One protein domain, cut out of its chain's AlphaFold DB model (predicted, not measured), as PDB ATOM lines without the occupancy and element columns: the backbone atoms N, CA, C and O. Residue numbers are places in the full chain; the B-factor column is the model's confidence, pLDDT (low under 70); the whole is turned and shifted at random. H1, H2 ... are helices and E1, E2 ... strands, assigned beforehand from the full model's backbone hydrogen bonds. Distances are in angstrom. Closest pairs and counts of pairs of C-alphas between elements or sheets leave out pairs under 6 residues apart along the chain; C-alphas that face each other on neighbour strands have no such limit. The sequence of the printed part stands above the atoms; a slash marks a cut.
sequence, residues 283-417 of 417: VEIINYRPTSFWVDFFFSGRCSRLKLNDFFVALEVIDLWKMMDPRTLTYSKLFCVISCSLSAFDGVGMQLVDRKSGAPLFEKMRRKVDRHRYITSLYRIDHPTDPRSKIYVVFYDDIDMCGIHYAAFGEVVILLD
ATOM      1  N   VAL A 283       0.676 -74.595  -2.443       81.12
ATOM      2  CA  VAL A 283       1.320 -74.279  -1.167       81.12
ATOM      3  C   VAL A 283       1.038 -75.396  -0.170       81.12
ATOM      4  O   VAL A 283      -0.115 -75.768   0.031       81.12
ATOM      5  N   GLU A 284       2.099 -75.931   0.429       79.81
ATOM      6  CA  GLU A 284       2.053 -76.870   1.549       79.81
ATOM      7  C   GLU A 284       2.630 -76.160   2.766       79.81
ATOM      8  O   GLU A 284       3.760 -75.667   2.723       79.81
ATOM      9  N   ILE A 285       1.837 -76.037   3.828       71.06
ATOM     10  CA  ILE A 285       2.256 -75.337   5.040       71.06
ATOM     11  C   ILE A 285       2.059 -76.230   6.255       71.06
ATOM     12  O   ILE A 285       0.982 -76.770   6.492       71.06
ATOM     13  N   ILE A 286       3.117 -76.296   7.059       56.59
ATOM     14  CA  ILE A 286       3.192 -77.050   8.315       56.59
ATOM     15  C   ILE A 286       3.044 -76.105   9.535       56.59
ATOM     16  O   ILE A 286       2.971 -76.552  10.671       56.59
ATOM     17  N   ASN A 287       2.988 -74.781   9.314       50.31
ATOM     18  CA  ASN A 287       2.968 -73.746  10.357       50.31
ATOM     19  C   ASN A 287       1.716 -72.846  10.317       50.31
ATOM     20  O   ASN A 287       1.319 -72.342   9.268       50.31
ATOM     21  N   TYR A 288       1.159 -72.540  11.491       55.91
ATOM     22  CA  TYR A 288      -0.063 -71.743  11.632       55.91
ATOM     23  C   TYR A 288       0.101 -70.266  11.203       55.91
ATOM     24  O   TYR A 288       1.001 -69.542  11.648       55.91
ATOM     25  N   ARG A 289      -0.830 -69.796  10.363       65.31
ATOM     26  CA  ARG A 289      -1.191 -68.379  10.148       65.31
ATOM     27  C   ARG A 289      -2.695 -68.230  10.436       65.31
ATOM     28  O   ARG A 289      -3.365 -69.256  10.477       65.31
ATOM     29  N   PRO A 290      -3.222 -67.005  10.646       75.38
ATOM     30  CA  PRO A 290      -4.648 -66.817  10.908       75.38
ATOM     31  C   PRO A 290      -5.503 -67.488   9.831       75.38
ATOM     32  O   PRO A 290      -5.193 -67.346   8.648       75.38
ATOM     33  N   THR A 291      -6.565 -68.179  10.242       79.50
ATOM     34  CA  THR A 291      -7.462 -68.951   9.371       79.50
ATOM     35  C   THR A 291      -7.936 -68.134   8.168       79.50
ATOM     36  O   THR A 291      -7.738 -68.544   7.024       79.50
ATOM     37  N   SER A 292      -8.373 -66.896   8.417       79.69
ATOM     38  CA  SER A 292      -8.819 -65.945   7.391       79.69
ATOM     39  C   SER A 292      -7.789 -65.669   6.292       79.69
ATOM     40  O   SER A 292      -8.149 -65.537   5.127       79.69
ATOM     41  N   PHE A 293      -6.490 -65.645   6.612       83.75
ATOM     42  CA  PHE A 293      -5.450 -65.450   5.598       83.75
ATOM     43  C   PHE A 293      -5.407 -66.613   4.600       83.75
ATOM     44  O   PHE A 293      -5.232 -66.392   3.400       83.75
ATOM     45  N   TRP A 294      -5.536 -67.849   5.087       86.50
ATOM     46  CA  TRP A 294      -5.511 -69.032   4.230       86.50
ATOM     47  C   TRP A 294      -6.776 -69.161   3.398       86.50
ATOM     48  O   TRP A 294      -6.684 -69.527   2.228       86.50
ATOM     49  N   VAL A 295      -7.919 -68.807   3.977       87.88
ATOM     50  CA  VAL A 295      -9.208 -68.749   3.287       87.88
ATOM     51  C   VAL A 295      -9.146 -67.723   2.145       87.88
ATOM     52  O   VAL A 295      -9.383 -68.081   0.988       87.88
ATOM     53  N   ASP A 296      -8.697 -66.495   2.423       88.75
ATOM     54  CA  ASP A 296      -8.507 -65.445   1.410       88.75
ATOM     55  C   ASP A 296      -7.548 -65.895   0.295       88.75
ATOM     56  O   ASP A 296      -7.800 -65.706  -0.901       88.75
ATOM     57  N   PHE A 297      -6.425 -66.516   0.670       87.25
ATOM     58  CA  PHE A 297      -5.450 -67.023  -0.291       87.25
ATOM     59  C   PHE A 297      -6.030 -68.153  -1.149       87.25
ATOM     60  O   PHE A 297      -5.809 -68.162  -2.364       87.25
ATOM     61  N   PHE A 298      -6.789 -69.073  -0.550       90.62
ATOM     62  CA  PHE A 298      -7.423 -70.182  -1.249       90.62
ATOM     63  C   PHE A 298      -8.396 -69.689  -2.316       90.62
ATOM     64  O   PHE A 298      -8.308 -70.138  -3.459       90.62
ATOM     65  N   PHE A 299      -9.258 -68.722  -1.998       90.31
ATOM     66  CA  PHE A 299     -10.204 -68.155  -2.966       90.31
ATOM     67  C   PHE A 299      -9.580 -67.154  -3.938       90.31
ATOM     68  O   PHE A 299     -10.194 -66.820  -4.951       90.31
ATOM     69  N   SER A 300      -8.336 -66.729  -3.714       88.44
ATOM     70  CA  SER A 300      -7.624 -65.907  -4.691       88.44
ATOM     71  C   SER A 300      -7.531 -66.617  -6.048       88.44
ATOM     72  O   SER A 300      -7.336 -67.833  -6.127       88.44
ATOM     73  N   GLY A 301      -7.576 -65.863  -7.149       86.38
ATOM     74  CA  GLY A 301      -7.436 -66.423  -8.503       86.38
ATOM     75  C   GLY A 301      -6.079 -67.088  -8.795       86.38
ATOM     76  O   GLY A 301      -5.853 -67.552  -9.908       86.38
ATOM     77  N   ARG A 302      -5.154 -67.119  -7.824       84.56
ATOM     78  CA  ARG A 302      -3.790 -67.651  -7.969       84.56
ATOM     79  C   ARG A 302      -3.604 -69.033  -7.348       84.56
ATOM     80  O   ARG A 302      -2.748 -69.785  -7.805       84.56
ATOM     81  N   CYS A 303      -4.381 -69.369  -6.321       87.69
ATOM     82  CA  CYS A 303      -4.264 -70.658  -5.651       87.69
ATOM     83  C   CYS A 303      -5.017 -71.734  -6.443       87.69
ATOM     84  O   CYS A 303      -6.224 -71.625  -6.640       87.69
ATOM     85  N   SER A 304      -4.323 -72.783  -6.887       88.50
ATOM     86  CA  SER A 304      -4.978 -73.992  -7.412       88.50
ATOM     87  C   SER A 304      -4.979 -75.132  -6.401       88.50
ATOM     88  O   SER A 304      -5.882 -75.963  -6.426       88.50
ATOM     89  N   ARG A 305      -3.976 -75.176  -5.514       88.81
ATOM     90  CA  ARG A 305      -3.842 -76.215  -4.498       88.81
ATOM     91  C   ARG A 305      -3.328 -75.641  -3.181       88.81
ATOM     92  O   ARG A 305      -2.323 -74.928  -3.168       88.81
ATOM     93  N   LEU A 306      -3.980 -75.988  -2.081       87.69
ATOM     94  CA  LEU A 306      -3.581 -75.599  -0.730       87.69
ATOM     95  C   LEU A 306      -3.605 -76.838   0.168       87.69
ATOM     96  O   LEU A 306      -4.626 -77.511   0.246       87.69
ATOM     97  N   LYS A 307      -2.478 -77.165   0.799       87.94
ATOM     98  CA  LYS A 307      -2.341 -78.290   1.731       87.94
ATOM     99  C   LYS A 307      -1.996 -77.751   3.115       87.94
ATOM    100  O   LYS A 307      -0.971 -77.083   3.266       87.94
ATOM    101  N   LEU A 308      -2.859 -78.012   4.093       84.69
ATOM    102  CA  LEU A 308      -2.747 -77.528   5.468       84.69
ATOM    103  C   LEU A 308      -2.988 -78.659   6.465       84.69
ATOM    104  O   LEU A 308      -3.770 -79.570   6.216       84.69
ATOM    105  N   ASN A 309      -2.366 -78.553   7.633       82.00
ATOM    106  CA  ASN A 309      -2.693 -79.373   8.797       82.00
ATOM    107  C   ASN A 309      -3.594 -78.588   9.770       82.00
ATOM    108  O   ASN A 309      -3.282 -78.446  10.950       82.00
ATOM    109  N   ASP A 310      -4.652 -77.965   9.241       84.00
ATOM    110  CA  ASP A 310      -5.585 -77.152  10.024       84.00
ATOM    111  C   ASP A 310      -7.021 -77.360   9.538       84.00
ATOM    112  O   ASP A 310      -7.437 -76.871   8.483       84.00
ATOM    113  N   PHE A 311      -7.774 -78.114  10.331       84.44
ATOM    114  CA  PHE A 311      -9.166 -78.429  10.057       84.44
ATOM    115  C   PHE A 311     -10.089 -77.200  10.135       84.44
ATOM    116  O   PHE A 311     -11.047 -77.115   9.366       84.44
ATOM    117  N   PHE A 312      -9.795 -76.211  10.986       86.44
ATOM    118  CA  PHE A 312     -10.642 -75.016  11.094       86.44
ATOM    119  C   PHE A 312     -10.617 -74.191   9.807       86.44
ATOM    120  O   PHE A 312     -11.637 -73.625   9.420       86.44
ATOM    121  N   VAL A 313      -9.489 -74.195   9.087       88.00
ATOM    122  CA  VAL A 313      -9.407 -73.585   7.752       88.00
ATOM    123  C   VAL A 313     -10.337 -74.293   6.769       88.00
ATOM    124  O   VAL A 313     -10.951 -73.632   5.940       88.00
ATOM    125  N   ALA A 314     -10.487 -75.616   6.865       89.44
ATOM    126  CA  ALA A 314     -11.392 -76.380   6.009       89.44
ATOM    127  C   ALA A 314     -12.851 -75.958   6.190       89.44
ATOM    128  O   ALA A 314     -13.555 -75.737   5.204       89.44
ATOM    129  N   LEU A 315     -13.282 -75.828   7.446       90.50
ATOM    130  CA  LEU A 315     -14.629 -75.376   7.778       90.50
ATOM    131  C   LEU A 315     -14.870 -73.945   7.304       90.50
ATOM    132  O   LEU A 315     -15.855 -73.703   6.616       90.50
ATOM    133  N   GLU A 316     -13.942 -73.025   7.574       92.19
ATOM    134  CA  GLU A 316     -14.084 -71.629   7.143       92.19
ATOM    135  C   GLU A 316     -14.073 -71.505   5.608       92.19
ATOM    136  O   GLU A 316     -14.818 -70.702   5.047       92.19
ATOM    137  N   VAL A 317     -13.308 -72.350   4.901       91.69
ATOM    138  CA  VAL A 317     -13.375 -72.460   3.433       91.69
ATOM    139  C   VAL A 317     -14.760 -72.927   2.973       91.69
ATOM    140  O   VAL A 317     -15.293 -72.354   2.023       91.69
ATOM    141  N   ILE A 318     -15.359 -73.935   3.613       92.81
ATOM    142  CA  ILE A 318     -16.704 -74.430   3.263       92.81
ATOM    143  C   ILE A 318     -17.771 -73.369   3.547       92.81
ATOM    144  O   ILE A 318     -18.644 -73.141   2.709       92.81
ATOM    145  N   ASP A 319     -17.708 -72.714   4.701       94.38
ATOM    146  CA  ASP A 319     -18.681 -71.697   5.096       94.38
ATOM    147  C   ASP A 319     -18.586 -70.463   4.203       94.38
ATOM    148  O   ASP A 319     -19.608 -69.978   3.714       94.38
ATOM    149  N   LEU A 320     -17.368 -69.995   3.907       93.06
ATOM    150  CA  LEU A 320     -17.188 -68.892   2.971       93.06
ATOM    151  C   LEU A 320     -17.643 -69.280   1.565       93.06
ATOM    152  O   LEU A 320     -18.341 -68.494   0.932       93.06
ATOM    153  N   TRP A 321     -17.332 -70.494   1.102       94.38
ATOM    154  CA  TRP A 321     -17.821 -70.994  -0.183       94.38
ATOM    155  C   TRP A 321     -19.348 -70.916  -0.279       94.38
ATOM    156  O   TRP A 321     -19.836 -70.379  -1.265       94.38
ATOM    157  N   LYS A 322     -20.089 -71.355   0.751       94.06
ATOM    158  CA  LYS A 322     -21.566 -71.282   0.798       94.06
ATOM    159  C   LYS A 322     -22.115 -69.852   0.699       94.06
ATOM    160  O   LYS A 322     -23.273 -69.675   0.324       94.06
ATOM    161  N   MET A 323     -21.325 -68.853   1.094       95.31
ATOM    162  CA  MET A 323     -21.701 -67.435   1.073       95.31
ATOM    163  C   MET A 323     -21.315 -66.721  -0.232       95.31
ATOM    164  O   MET A 323     -21.760 -65.595  -0.461       95.31
ATOM    165  N   MET A 324     -20.483 -67.329  -1.081       92.38
ATOM    166  CA  MET A 324     -19.998 -66.709  -2.316       92.38
ATOM    167  C   MET A 324     -20.985 -66.880  -3.477       92.38
ATOM    168  O   MET A 324     -21.766 -67.824  -3.525       92.38
ATOM    169  N   ASP A 325     -20.928 -65.973  -4.458       92.62
ATOM    170  CA  ASP A 325     -21.595 -66.192  -5.747       92.62
ATOM    171  C   ASP A 325     -20.829 -67.283  -6.523       92.62
ATOM    172  O   ASP A 325     -19.669 -67.049  -6.896       92.62
ATOM    173  N   PRO A 326     -21.452 -68.441  -6.827       90.31
ATOM    174  CA  PRO A 326     -20.810 -69.544  -7.539       90.31
ATOM    175  C   PRO A 326     -20.207 -69.150  -8.884       90.31
ATOM    176  O   PRO A 326     -19.234 -69.755  -9.330       90.31
ATOM    177  N   ARG A 327     -20.739 -68.103  -9.525       87.75
ATOM    178  CA  ARG A 327     -20.261 -67.603 -10.823       87.75
ATOM    179  C   ARG A 327     -18.904 -66.909 -10.735       87.75
ATOM    180  O   ARG A 327     -18.249 -66.726 -11.757       87.75
ATOM    181  N   THR A 328     -18.492 -66.503  -9.536       89.31
ATOM    182  CA  THR A 328     -17.204 -65.835  -9.286       89.31
ATOM    183  C   THR A 328     -16.108 -66.805  -8.852       89.31
ATOM    184  O   THR A 328     -14.929 -66.441  -8.816       89.31
ATOM    185  N   LEU A 329     -16.478 -68.048  -8.530       87.31
ATOM    186  CA  LEU A 329     -15.541 -69.058  -8.071       87.31
ATOM    187  C   LEU A 329     -14.679 -69.564  -9.222       87.31
ATOM    188  O   LEU A 329     -15.139 -69.866 -10.320       87.31
ATOM    189  N   THR A 330     -13.387 -69.699  -8.944       84.62
ATOM    190  CA  THR A 330     -12.460 -70.356  -9.861       84.62
ATOM    191  C   THR A 330     -12.567 -71.868  -9.678       84.62
ATOM    192  O   THR A 330     -12.304 -72.392  -8.595       84.62
ATOM    193  N   TYR A 331     -12.962 -72.561 -10.747       83.81
ATOM    194  CA  TYR A 331     -13.154 -74.011 -10.769       83.81
ATOM    195  C   TYR A 331     -11.858 -74.796 -10.535       83.81
ATOM    196  O   TYR A 331     -10.756 -74.340 -10.848       83.81
ATOM    197  N   SER A 332     -12.001 -76.041 -10.075       83.94
ATOM    198  CA  SER A 332     -10.921 -77.023  -9.915       83.94
ATOM    199  C   SER A 332      -9.824 -76.641  -8.916       83.94
ATOM    200  O   SER A 332      -8.668 -77.037  -9.082       83.94
ATOM    201  N   LYS A 333     -10.185 -75.932  -7.844       88.38
ATOM    202  CA  LYS A 333      -9.306 -75.782  -6.677       88.38
ATOM    203  C   LYS A 333      -9.284 -77.059  -5.846       88.38
ATOM    204  O   LYS A 333     -10.303 -77.736  -5.724       88.38
ATOM    205  N   LEU A 334      -8.121 -77.353  -5.271       89.38
ATOM    206  CA  LEU A 334      -7.886 -78.508  -4.412       89.38
ATOM    207  C   LEU A 334      -7.414 -78.039  -3.035       89.38
ATOM    208  O   LEU A 334      -6.346 -77.440  -2.916       89.38
ATOM    209  N   PHE A 335      -8.180 -78.326  -1.992       87.69
ATOM    210  CA  PHE A 335      -7.768 -78.071  -0.613       87.69
ATOM    211  C   PHE A 335      -7.583 -79.394   0.119       87.69
ATOM    212  O   PHE A 335      -8.485 -80.220   0.102       87.69
ATOM    213  N   CYS A 336      -6.407 -79.611   0.700       86.25
ATOM    214  CA  CYS A 336      -6.003 -80.859   1.332       86.25
ATOM    215  C   CYS A 336      -5.764 -80.619   2.824       86.25
ATOM    216  O   CYS A 336      -4.848 -79.879   3.182       86.25
ATOM    217  N   VAL A 337      -6.564 -81.252   3.677       82.69
ATOM    218  CA  VAL A 337      -6.406 -81.214   5.137       82.69
ATOM    219  C   VAL A 337      -5.789 -82.514   5.594       82.69
ATOM    220  O   VAL A 337      -6.314 -83.572   5.263       82.69
ATOM    221  N   ILE A 338      -4.706 -82.445   6.357       78.56
ATOM    222  CA  ILE A 338      -4.106 -83.630   6.972       78.56
ATOM    223  C   ILE A 338      -4.830 -83.932   8.293       78.56
ATOM    224  O   ILE A 338      -5.181 -83.014   9.032       78.56
ATOM    225  N   SER A 339      -5.057 -85.217   8.577       74.31
ATOM    226  CA  SER A 339      -5.517 -85.720   9.880       74.31
ATOM    227  C   SER A 339      -6.878 -85.206  10.365       74.31
ATOM    228  O   SER A 339      -7.005 -84.761  11.506       74.31
ATOM    229  N   CYS A 340      -7.921 -85.319   9.540       78.38
ATOM    230  CA  CYS A 340      -9.282 -84.991   9.966       78.38
ATOM    231  C   CYS A 340     -10.179 -86.232  10.055       78.38
ATOM    232  O   CYS A 340     -10.215 -87.052   9.138       78.38
ATOM    233  N   SER A 341     -10.954 -86.351  11.137       84.12
ATOM    234  CA  SER A 341     -12.008 -87.362  11.230       84.12
ATOM    235  C   SER A 341     -13.258 -86.927  10.460       84.12
ATOM    236  O   SER A 341     -13.525 -85.737  10.294       84.12
ATOM    237  N   LEU A 342     -14.068 -87.898  10.026       84.38
ATOM    238  CA  LEU A 342     -15.354 -87.631   9.375       84.38
ATOM    239  C   LEU A 342     -16.308 -86.830  10.277       84.38
ATOM    240  O   LEU A 342     -16.970 -85.917   9.800       84.38
ATOM    241  N   SER A 343     -16.326 -87.135  11.578       88.06
ATOM    242  CA  SER A 343     -17.185 -86.474  12.572       88.06
ATOM    243  C   SER A 343     -16.911 -84.981  12.723       88.06
ATOM    244  O   SER A 343     -17.759 -84.232  13.193       88.06
ATOM    245  N   ALA A 344     -15.723 -84.515  12.331       85.12
ATOM    246  CA  ALA A 344     -15.414 -83.094  12.367       85.12
ATOM    247  C   ALA A 344     -16.324 -82.303  11.403       85.12
ATOM    248  O   ALA A 344     -16.625 -81.140  11.645       85.12
ATOM    249  N   PHE A 345     -16.826 -82.953  10.349       86.62
ATOM    250  CA  PHE A 345     -17.730 -82.375   9.358       86.62
ATOM    251  C   PHE A 345     -19.223 -82.553   9.694       86.62
ATOM    252  O   PHE A 345     -20.092 -82.336   8.840       86.62
ATOM    253  N   ASP A 346     -19.557 -82.929  10.925       90.12
ATOM    254  CA  ASP A 346     -20.951 -83.009  11.341       90.12
ATOM    255  C   ASP A 346     -21.625 -81.631  11.208       90.12
ATOM    256  O   ASP A 346     -21.110 -80.600  11.637       90.12
ATOM    257  N   GLY A 347     -22.785 -81.600  10.549       91.56
ATOM    258  CA  GLY A 347     -23.552 -80.370  10.329       91.56
ATOM    259  C   GLY A 347     -23.182 -79.558   9.082       91.56
ATOM    260  O   GLY A 347     -23.949 -78.668   8.714       91.56
ATOM    261  N   VAL A 348     -22.107 -79.875   8.344       91.94
ATOM    262  CA  VAL A 348     -21.802 -79.131   7.098       91.94
ATOM    263  C   VAL A 348     -22.675 -79.528   5.900       91.94
ATOM    264  O   VAL A 348     -22.620 -78.858   4.866       91.94
ATOM    265  N   GLY A 349     -23.512 -80.561   6.045       94.69
ATOM    266  CA  GLY A 349     -24.439 -81.029   5.008       94.69
ATOM    267  C   GLY A 349     -23.824 -82.021   4.018       94.69
ATOM    268  O   GLY A 349     -24.206 -82.038   2.851       94.69
ATOM    269  N   MET A 350     -22.856 -82.830   4.460       94.75
ATOM    270  CA  MET A 350     -22.230 -83.852   3.619       94.75
ATOM    271  C   MET A 350     -23.186 -85.000   3.298       94.75
ATOM    272  O   MET A 350     -23.788 -85.606   4.179       94.75
ATOM    273  N   GLN A 351     -23.269 -85.336   2.013       96.31
ATOM    274  CA  GLN A 351     -24.024 -86.473   1.498       96.31
ATOM    275  C   GLN A 351     -23.052 -87.530   0.984       96.31
ATOM    276  O   GLN A 351     -22.197 -87.231   0.147       96.31
ATOM    277  N   LEU A 352     -23.174 -88.765   1.474       96.50
ATOM    278  CA  LEU A 352     -22.362 -89.882   0.998       96.50
ATOM    279  C   LEU A 352     -22.695 -90.176  -0.470       96.50
ATOM    280  O   LEU A 352     -23.857 -90.377  -0.828       96.50
ATOM    281  N   VAL A 353     -21.673 -90.228  -1.318       96.31
ATOM    282  CA  VAL A 353     -21.817 -90.649  -2.711       96.31
ATOM    283  C   VAL A 353     -21.746 -92.170  -2.757       96.31
ATOM    284  O   VAL A 353     -20.718 -92.760  -2.422       96.31
ATOM    285  N   ASP A 354     -22.830 -92.807  -3.202       97.12
ATOM    286  CA  ASP A 354     -22.837 -94.253  -3.403       97.12
ATOM    287  C   ASP A 354     -21.759 -94.663  -4.417       97.12
ATOM    288  O   ASP A 354     -21.610 -94.089  -5.499       97.12
ATOM    289  N   ARG A 355     -20.988 -95.686  -4.055       93.94
ATOM    290  CA  ARG A 355     -19.803 -96.091  -4.808       93.94
ATOM    291  C   ARG A 355     -20.147 -96.706  -6.160       93.94
ATOM    292  O   ARG A 355     -19.397 -96.514  -7.116       93.94
ATOM    293  N   LYS A 356     -21.253 -97.455  -6.246       94.50
ATOM    294  CA  LYS A 356     -21.654 -98.146  -7.480       94.50
ATOM    295  C   LYS A 356     -22.165 -97.147  -8.514       94.50
ATOM    296  O   LYS A 356     -21.680 -97.131  -9.641       94.50
ATOM    297  N   SER A 357     -23.097 -96.289  -8.119       94.56
ATOM    298  CA  SER A 357     -23.664 -95.246  -8.983       94.56
ATOM    299  C   SER A 357     -22.682 -94.100  -9.257       94.56
ATOM    300  O   SER A 357     -22.704 -93.511 -10.335       94.56
ATOM    301  N   GLY A 358     -21.770 -93.814  -8.324       94.38
ATOM    302  CA  GLY A 358     -20.749 -92.774  -8.436       94.38
ATOM    303  C   GLY A 358     -19.430 -93.210  -9.081       94.38
ATOM    304  O   GLY A 358     -18.482 -92.426  -9.062       94.38
ATOM    305  N   ALA A 359     -19.316 -94.417  -9.644       95.00
ATOM    306  CA  ALA A 359     -18.038 -94.954 -10.131       95.00
ATOM    307  C   ALA A 359     -17.248 -94.008 -11.075       95.00
ATOM    308  O   ALA A 359     -16.046 -93.827 -10.849       95.00
ATOM    309  N   PRO A 360     -17.872 -93.319 -12.059       95.69
ATOM    310  CA  PRO A 360     -17.155 -92.354 -12.900       95.69
ATOM    311  C   PRO A 360     -16.583 -91.170 -12.108       95.69
ATOM    312  O   PRO A 360     -15.508 -90.657 -12.423       95.69
ATOM    313  N   LEU A 361     -17.289 -90.739 -11.060       94.00
ATOM    314  CA  LEU A 361     -16.870 -89.646 -10.194       94.00
ATOM    315  C   LEU A 361     -15.710 -90.068  -9.285       94.00
ATOM    316  O   LEU A 361     -14.750 -89.312  -9.157       94.00
ATOM    317  N   PHE A 362     -15.748 -91.275  -8.714       93.31
ATOM    318  CA  PHE A 362     -14.621 -91.830  -7.951       93.31
ATOM    319  C   PHE A 362     -13.345 -91.880  -8.796       93.31
ATOM    320  O   PHE A 362     -12.281 -91.465  -8.338       93.31
ATOM    321  N   GLU A 363     -13.451 -92.315 -10.051       93.12
ATOM    322  CA  GLU A 363     -12.315 -92.359 -10.973       93.12
ATOM    323  C   GLU A 363     -11.820 -90.947 -11.348       93.12
ATOM    324  O   GLU A 363     -10.611 -90.698 -11.380       93.12
ATOM    325  N   LYS A 364     -12.731 -89.976 -11.543       91.88
ATOM    326  CA  LYS A 364     -12.375 -88.551 -11.713       91.88
ATOM    327  C   LYS A 364     -11.604 -88.024 -10.496       91.88
ATOM    328  O   LYS A 364     -10.584 -87.359 -10.677       91.88
ATOM    329  N   MET A 365     -12.058 -88.324  -9.278       91.38
ATOM    330  CA  MET A 365     -11.413 -87.869  -8.039       91.38
ATOM    331  C   MET A 365     -10.052 -88.525  -7.829       91.38
ATOM    332  O   MET A 365      -9.079 -87.822  -7.556       91.38
ATOM    333  N   ARG A 366      -9.936 -89.834  -8.076       90.31
ATOM    334  CA  ARG A 366      -8.657 -90.556  -8.033       90.31
ATOM    335  C   ARG A 366      -7.620 -89.919  -8.961       90.31
ATOM    336  O   ARG A 366      -6.470 -89.748  -8.581       90.31
ATOM    337  N   ARG A 367      -8.016 -89.489 -10.163       90.06
ATOM    338  CA  ARG A 367      -7.100 -88.811 -11.101       90.06
ATOM    339  C   ARG A 367      -6.667 -87.414 -10.648       90.06
ATOM    340  O   ARG A 367      -5.601 -86.977 -11.072       90.06
ATOM    341  N   LYS A 368      -7.482 -86.711  -9.851       88.31
ATOM    342  CA  LYS A 368      -7.198 -85.339  -9.387       88.31
ATOM    343  C   LYS A 368      -6.383 -85.292  -8.093       88.31
ATOM    344  O   LYS A 368      -5.563 -84.391  -7.945       88.31
ATOM    345  N   VAL A 369      -6.637 -86.211  -7.163       83.31
ATOM    346  CA  VAL A 369      -6.019 -86.205  -5.830       83.31
ATOM    347  C   VAL A 369      -4.647 -86.868  -5.855       83.31
ATOM    348  O   VAL A 369      -3.642 -86.206  -5.601       83.31
ATOM    349  N   ASP A 370      -4.631 -88.158  -6.189       81.38
ATOM    350  CA  ASP A 370      -3.452 -89.001  -6.357       81.38
ATOM    351  C   ASP A 370      -3.906 -90.364  -6.911       81.38
ATOM    352  O   ASP A 370      -4.853 -90.966  -6.396       81.38
ATOM    353  N   ARG A 371      -3.227 -90.877  -7.944       82.62
ATOM    354  CA  ARG A 371      -3.554 -92.178  -8.552       82.62
ATOM    355  C   ARG A 371      -3.233 -93.356  -7.636       82.62
ATOM    356  O   ARG A 371      -3.814 -94.423  -7.827       82.62
ATOM    357  N   HIS A 372      -2.327 -93.173  -6.679       83.06
ATOM    358  CA  HIS A 372      -1.833 -94.249  -5.821       83.06
ATOM    359  C   HIS A 372      -2.667 -94.453  -4.555       83.06
ATOM    360  O   HIS A 372      -2.519 -95.474  -3.889       83.06
ATOM    361  N   ARG A 373      -3.579 -93.527  -4.242       83.00
ATOM    362  CA  ARG A 373      -4.383 -93.582  -3.019       83.00
ATOM    363  C   ARG A 373      -5.718 -94.285  -3.242       83.00
ATOM    364  O   ARG A 373      -6.413 -94.095  -4.250       83.00
ATOM    365  N   TYR A 374      -6.082 -95.132  -2.285       88.44
ATOM    366  CA  TYR A 374      -7.356 -95.834  -2.295       88.44
ATOM    367  C   TYR A 374      -8.422 -94.989  -1.598       88.44
ATOM    368  O   TYR A 374      -8.398 -94.824  -0.383       88.44
ATOM    369  N   ILE A 375      -9.361 -94.450  -2.381       91.94
ATOM    370  CA  ILE A 375     -10.498 -93.686  -1.856       91.94
ATOM    371  C   ILE A 375     -11.411 -94.633  -1.073       91.94
ATOM    372  O   ILE A 375     -12.008 -95.546  -1.656       91.94
ATOM    373  N   THR A 376     -11.537 -94.389   0.227       91.69
ATOM    374  CA  THR A 376     -12.396 -95.157   1.133       91.69
ATOM    375  C   THR A 376     -13.834 -94.678   1.061       91.69
ATOM    376  O   THR A 376     -14.753 -95.489   0.936       91.69
ATOM    377  N   SER A 377     -14.034 -93.363   1.056       93.62
ATOM    378  CA  SER A 377     -15.348 -92.737   0.959       93.62
ATOM    379  C   SER A 377     -15.281 -91.400   0.223       93.62
ATOM    380  O   SER A 377     -14.255 -90.717   0.173       93.62
ATOM    381  N   LEU A 378     -16.400 -91.049  -0.407       94.81
ATOM    382  CA  LEU A 378     -16.573 -89.815  -1.159       94.81
ATOM    383  C   LEU A 378     -17.878 -89.169  -0.723       94.81
ATOM    384  O   LEU A 378     -18.924 -89.816  -0.738       94.81
ATOM    385  N   TYR A 379     -17.821 -87.891  -0.389       95.38
ATOM    386  CA  TYR A 379     -18.987 -87.110  -0.010       95.38
ATOM    387  C   TYR A 379     -19.134 -85.894  -0.912       95.38
ATOM    388  O   TYR A 379     -18.176 -85.433  -1.538       95.38
ATOM    389  N   ARG A 380     -20.355 -85.375  -0.966       95.50
ATOM    390  CA  ARG A 380     -20.745 -84.196  -1.732       95.50
ATOM    391  C   ARG A 380     -21.426 -83.188  -0.815       95.50
ATOM    392  O   ARG A 380     -22.226 -83.580   0.029       95.50
ATOM    393  N   ILE A 381     -21.135 -81.910  -1.013       95.12
ATOM    394  CA  ILE A 381     -21.862 -80.780  -0.430       95.12
ATOM    395  C   ILE A 381     -22.332 -79.918  -1.601       95.12
ATOM    396  O   ILE A 381     -21.521 -79.513  -2.436       95.12
ATOM    397  N   ASP A 382     -23.636 -79.677  -1.692       95.50
ATOM    398  CA  ASP A 382     -24.230 -78.846  -2.744       95.50
ATOM    399  C   ASP A 382     -24.241 -77.370  -2.321       95.50
ATOM    400  O   ASP A 382     -24.459 -77.060  -1.146       95.50
ATOM    401  N   HIS A 383     -23.995 -76.452  -3.264       94.69
ATOM    402  CA  HIS A 383     -24.050 -75.022  -2.963       94.69
ATOM    403  C   HIS A 383     -25.503 -74.608  -2.683       94.69
ATOM    404  O   HIS A 383     -26.394 -75.007  -3.440       94.69
ATOM    405  N   PRO A 384     -25.776 -73.775  -1.660       95.38
ATOM    406  CA  PRO A 384     -27.146 -73.419  -1.282       95.38
ATOM    407  C   PRO A 384     -27.927 -72.699  -2.391       95.38
ATOM    408  O   PRO A 384     -29.147 -72.816  -2.451       95.38
ATOM    409  N   THR A 385     -27.240 -71.961  -3.268       95.62
ATOM    410  CA  THR A 385     -27.875 -71.162  -4.336       95.62
ATOM    411  C   THR A 385     -27.668 -71.699  -5.756       95.62
ATOM    412  O   THR A 385     -28.371 -71.260  -6.663       95.62
ATOM    413  N   ASP A 386     -26.744 -72.646  -5.979       94.06
ATOM    414  CA  ASP A 386     -26.491 -73.233  -7.305       94.06
ATOM    415  C   ASP A 386     -26.167 -74.731  -7.195       94.06
ATOM    416  O   ASP A 386     -25.018 -75.098  -6.950       94.06
ATOM    417  N   PRO A 387     -27.134 -75.625  -7.465       90.19
ATOM    418  CA  PRO A 387     -26.915 -77.071  -7.413       90.19
ATOM    419  C   PRO A 387     -25.819 -77.582  -8.358       90.19
ATOM    420  O   PRO A 387     -25.432 -78.752  -8.277       90.19
ATOM    421  N   ARG A 388     -25.343 -76.769  -9.312       90.12
ATOM    422  CA  ARG A 388     -24.225 -77.132 -10.189       90.12
ATOM    423  C   ARG A 388     -22.880 -76.982  -9.494       90.12
ATOM    424  O   ARG A 388     -22.027 -77.821  -9.763       90.12
ATOM    425  N   SER A 389     -22.726 -76.005  -8.600       91.44
ATOM    426  CA  SER A 389     -21.496 -75.837  -7.830       91.44
ATOM    427  C   SER A 389     -21.478 -76.789  -6.646       91.44
ATOM    428  O   SER A 389     -22.429 -76.861  -5.859       91.44
ATOM    429  N   LYS A 390     -20.403 -77.566  -6.544       94.31
ATOM    430  CA  LYS A 390     -20.298 -78.644  -5.563       94.31
ATOM    431  C   LYS A 390     -18.928 -78.661  -4.919       94.31
ATOM    432  O   LYS A 390     -17.912 -78.445  -5.577       94.31
ATOM    433  N   ILE A 391     -18.917 -79.023  -3.643       93.56
ATOM    434  CA  ILE A 391     -17.723 -79.501  -2.964       93.56
ATOM    435  C   ILE A 391     -17.760 -81.024  -2.945       93.56
ATOM    436  O   ILE A 391     -18.739 -81.627  -2.502       93.56
ATOM    437  N   TYR A 392     -16.671 -81.649  -3.380       94.06
ATOM    438  CA  TYR A 392     -16.429 -83.068  -3.131       94.06
ATOM    439  C   TYR A 392     -15.392 -83.228  -2.037       94.06
ATOM    440  O   TYR A 392     -14.339 -82.608  -2.130       94.06
ATOM    441  N   VAL A 393     -15.696 -84.060  -1.044       92.81
ATOM    442  CA  VAL A 393     -14.821 -84.387   0.083       92.81
ATOM    443  C   VAL A 393     -14.396 -85.842  -0.058       92.81
ATOM    444  O   VAL A 393     -15.231 -86.748  -0.006       92.81
ATOM    445  N   VAL A 394     -13.105 -86.064  -0.277       92.00
ATOM    446  CA  VAL A 394     -12.523 -87.397  -0.472       92.00
ATOM    447  C   VAL A 394     -11.803 -87.827   0.799       92.00
ATOM    448  O   VAL A 394     -11.002 -87.048   1.303       92.00
ATOM    449  N   PHE A 395     -12.042 -89.056   1.259       89.75
ATOM    450  CA  PHE A 395     -11.232 -89.730   2.276       89.75
ATOM    451  C   PHE A 395     -10.506 -90.915   1.634       89.75
ATOM    452  O   PHE A 395     -11.052 -91.595   0.758       89.75
ATOM    453  N   TYR A 396      -9.275 -91.174   2.057       87.25
ATOM    454  CA  TYR A 396      -8.488 -92.333   1.639       87.25
ATOM    455  C   TYR A 396      -7.723 -92.915   2.814       87.25
ATOM    456  O   TYR A 396      -7.431 -92.213   3.779       87.25
ATOM    457  N   ASP A 397      -7.384 -94.192   2.681       80.31
ATOM    458  CA  ASP A 397      -6.419 -94.841   3.555       80.31
ATOM    459  C   ASP A 397      -5.017 -94.516   3.039       80.31
ATOM    460  O   ASP A 397      -4.691 -94.816   1.883       80.31
ATOM    461  N   ASP A 398      -4.192 -93.899   3.883       70.19
ATOM    462  CA  ASP A 398      -2.758 -93.827   3.622       70.19
ATOM    463  C   ASP A 398      -2.157 -95.178   4.019       70.19
ATOM    464  O   ASP A 398      -2.016 -95.511   5.197       70.19
ATOM    465  N   ILE A 399      -1.862 -96.000   3.013       62.62
ATOM    466  CA  ILE A 399      -1.032 -97.186   3.206       62.62
ATOM    467  C   ILE A 399       0.397 -96.659   3.275       62.62
ATOM    468  O   ILE A 399       1.076 -96.552   2.253       62.62
ATOM    469  N   ASP A 400       0.826 -96.251   4.467       55.44
ATOM    470  CA  ASP A 400       2.214 -95.853   4.659       55.44
ATOM    471  C   ASP A 400       3.122 -97.051   4.328       55.44
ATOM    472  O   ASP A 400       2.797 -98.204   4.645       55.44
ATOM    473  N   MET A 401       4.268 -96.800   3.688       47.53
ATOM    474  CA  MET A 401       5.180 -97.852   3.204       47.53
ATOM    475  C   MET A 401       5.743 -98.739   4.331       47.53
ATOM    476  O   MET A 401       6.384 -99.752   4.061       47.53
ATOM    477  N   CYS A 402       5.481 -98.390   5.591       48.38
ATOM    478  CA  CYS A 402       5.866 -99.144   6.779       48.38
ATOM    479  C   CYS A 402       4.845-100.219   7.213       48.38
ATOM    480  O   CYS A 402       5.109-100.929   8.182       48.38
ATOM    481  N   GLY A 403       3.687-100.357   6.552       45.56
ATOM    482  CA  GLY A 403       2.702-101.411   6.863       45.56
ATOM    483  C   GLY A 403       1.978-101.254   8.210       45.56
ATOM    484  O   GLY A 403       1.302-102.178   8.660       45.56
ATOM    485  N   ILE A 404       2.103-100.094   8.860       46.31
ATOM    486  CA  ILE A 404       1.388 -99.771  10.096       46.31
ATOM    487  C   ILE A 404       0.086 -99.067   9.711       46.31
ATOM    488  O   ILE A 404       0.098 -97.944   9.214       46.31
ATOM    489  N   HIS A 405      -1.048 -99.728   9.950       44.28
ATOM    490  CA  HIS A 405      -2.364 -99.105   9.836       44.28
ATOM    491  C   HIS A 405      -2.532 -98.076  10.958       44.28
ATOM    492  O   HIS A 405      -2.890 -98.423  12.086       44.28
ATOM    493  N   TYR A 406      -2.280 -96.803  10.667       47.41
ATOM    494  CA  TYR A 406      -2.777 -95.730  11.520       47.41
ATOM    495  C   TYR A 406      -4.313 -95.749  11.474       47.41
ATOM    496  O   TYR A 406      -4.905 -96.025  10.427       47.41
ATOM    497  N   ALA A 407      -4.967 -95.492  12.613       47.34
ATOM    498  CA  ALA A 407      -6.411 -95.240  12.653       47.34
ATOM    499  C   ALA A 407      -6.772 -94.247  11.537       47.34
ATOM    500  O   ALA A 407      -5.979 -93.348  11.299       47.34
ATOM    501  N   ALA A 408      -7.906 -94.437  10.854       49.25
ATOM    502  CA  ALA A 408      -8.304 -93.753   9.618       49.25
ATOM    503  C   ALA A 408      -8.198 -92.210   9.675       49.25
ATOM    504  O   ALA A 408      -9.193 -91.497   9.810       49.25
ATOM    505  N   PHE A 409      -6.982 -91.684   9.567       49.91
ATOM    506  CA  PHE A 409      -6.689 -90.278   9.379       49.91
ATOM    507  C   PHE A 409      -6.816 -90.039   7.884       49.91
ATOM    508  O   PHE A 409      -5.851 -90.137   7.132       49.91
ATOM    509  N   GLY A 410      -8.049 -89.799   7.446       51.44
ATOM    510  CA  GLY A 410      -8.284 -89.397   6.074       51.44
ATOM    511  C   GLY A 410      -7.675 -88.020   5.863       51.44
ATOM    512  O   GLY A 410      -7.979 -87.069   6.589       51.44
ATOM    513  N   GLU A 411      -6.811 -87.892   4.866       61.66
ATOM    514  CA  GLU A 411      -6.581 -86.576   4.299       61.66
ATOM    515  C   GLU A 411      -7.852 -86.193   3.528       61.66
ATOM    516  O   GLU A 411      -8.343 -86.942   2.680       61.66
ATOM    517  N   VAL A 412      -8.402 -85.028   3.855       64.56
ATOM    518  CA  VAL A 412      -9.631 -84.527   3.247       64.56
ATOM    519  C   VAL A 412      -9.271 -83.669   2.062       64.56
ATOM    520  O   VAL A 412      -8.644 -82.620   2.218       64.56
ATOM    521  N   VAL A 413      -9.716 -84.091   0.882       72.38
ATOM    522  CA  VAL A 413      -9.601 -83.268  -0.317       72.38
ATOM    523  C   VAL A 413     -10.937 -82.656  -0.680       72.38
ATOM    524  O   VAL A 413     -11.855 -83.382  -1.044       72.38
ATOM    525  N   ILE A 414     -11.004 -81.327  -0.609       71.50
ATOM    526  CA  ILE A 414     -12.120 -80.497  -1.060       71.50
ATOM    527  C   ILE A 414     -11.839 -80.088  -2.505       71.50
ATOM    528  O   ILE A 414     -10.876 -79.363  -2.783       71.50
ATOM    529  N   LEU A 415     -12.683 -80.552  -3.424       75.44
ATOM    530  CA  LEU A 415     -12.688 -80.101  -4.811       75.44
ATOM    531  C   LEU A 415     -13.868 -79.159  -5.047       75.44
ATOM    532  O   LEU A 415     -15.008 -79.589  -4.911       75.44
ATOM    533  N   LEU A 416     -13.576 -77.926  -5.459       74.44
ATOM    534  CA  LEU A 416     -14.575 -76.980  -5.955       74.44
ATOM    535  C   LEU A 416     -14.809 -77.225  -7.451       74.44
ATOM    536  O   LEU A 416     -13.919 -76.939  -8.260       74.44
ATOM    537  N   ASP A 417     -15.963 -77.794  -7.802       69.56
ATOM    538  CA  ASP A 417     -16.400 -78.049  -9.189       69.56
ATOM    539  C   ASP A 417     -17.589 -77.166  -9.585       69.56
ATOM    540  O   ASP A 417     -18.381 -76.762  -8.694       69.56
TER     541      ASP A 417
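What this domain is: This is residues 283 to 417 of the 417 residues of an uncharacterized protein of Steinernema glaseri (UniProt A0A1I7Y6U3). A twisted sheet of six strands makes the middle of the domain, with H1 and H2 over one face and H4 crossing the other, in three layers, helices on both faces of a sheet. The link from E5 to E6 loops away from this body, its C-alphas 14 to 26 A from the mean of all C-alphas. The printed part has 135 residues, with four named helices and six named strands in the order E1 H1 E2 H2 E3 H3 H4 E4 E5 E6. The mixed sheet runs E1 E2 E3 E6 E5 E4, and the class is mixed, helices and strands. The whole is compact, with a radius of gyration of the C-alphas of 14.5 A and spans of 43 by 39 by 27 A.

How they stand to each other: In the sheet, E6, residues 410 to 416, is antiparallel to E3, residues 333 to 340, with N 337 and O 412 at 2.9 A, and to E5, residues 390 to 397, with N 415 and O 392 at 2.9 A. The edge strand E4, residues 374 to 382, is antiparallel to E5, with N 381 and O 391 at 2.8 A; E4, E5 and E6 form a meander, each strand the antiparallel neighbour of the one before, and E4 bends by 52 degrees at residue 377. Residues 351 to 352 pair antiparallel with residues 379 to 380 of E4. E2, residues 305 to 308, is parallel to E3, with N 336 and O 306 at 2.8 A, and to the edge strand E1, residues 283 to 285, with N 307 and O 283 at 2.9 A. H2, residues 311 to 323, is on the sheet over E6 and E5 at a height of 9.3 A. H1, residues 291 to 299, is on the same face, over E2 at a height of 10.2 A. The two helices touch, closest at the C-alphas of Thr 291 and Val 313, 5.3 A, at a steep tilt of 54 degrees, the same way. E1, H1, E2 and E2, H2, E3 are strand-helix-strand units, two parallel neighbour strands with a helix between, with right-handed crossovers. H4, residues 359 to 369, is on the opposite face at a height of 9.0 A, across the strands at 77 degrees to E4 on the local plane; its closest C-alphas to E4 are those of Arg 366 and Ile 375, 7.2 A. H3, residues 342 to 345, only grazes the sheet. In H1, H2 and H4 every O i to N i+4 pair is within hydrogen-bond range; H3 is too short for such a pair.

Where its parts are: E1 begins at C-alpha 283, (1.320, -74.279, -1.167), and E6 ends at C-alpha 416, (-14.575, -76.980, -5.955). E4 is 23.9 A long, E5 23.2 A, E3 19.0 A, H2 18.9 A, E6 18.4 A and H4 15.5 A.

The domain as a whole: The C-alphas of Thr 385 and Cys 402 are the two farthest apart, 45.2 A. The printed part has no cut; the links H3 to H4 and E5 to E6 are long. The mean pLDDT of the printed part is 83.5, and it is under 70 at residues 286 to 289, residues 399 to 412 and residue 417.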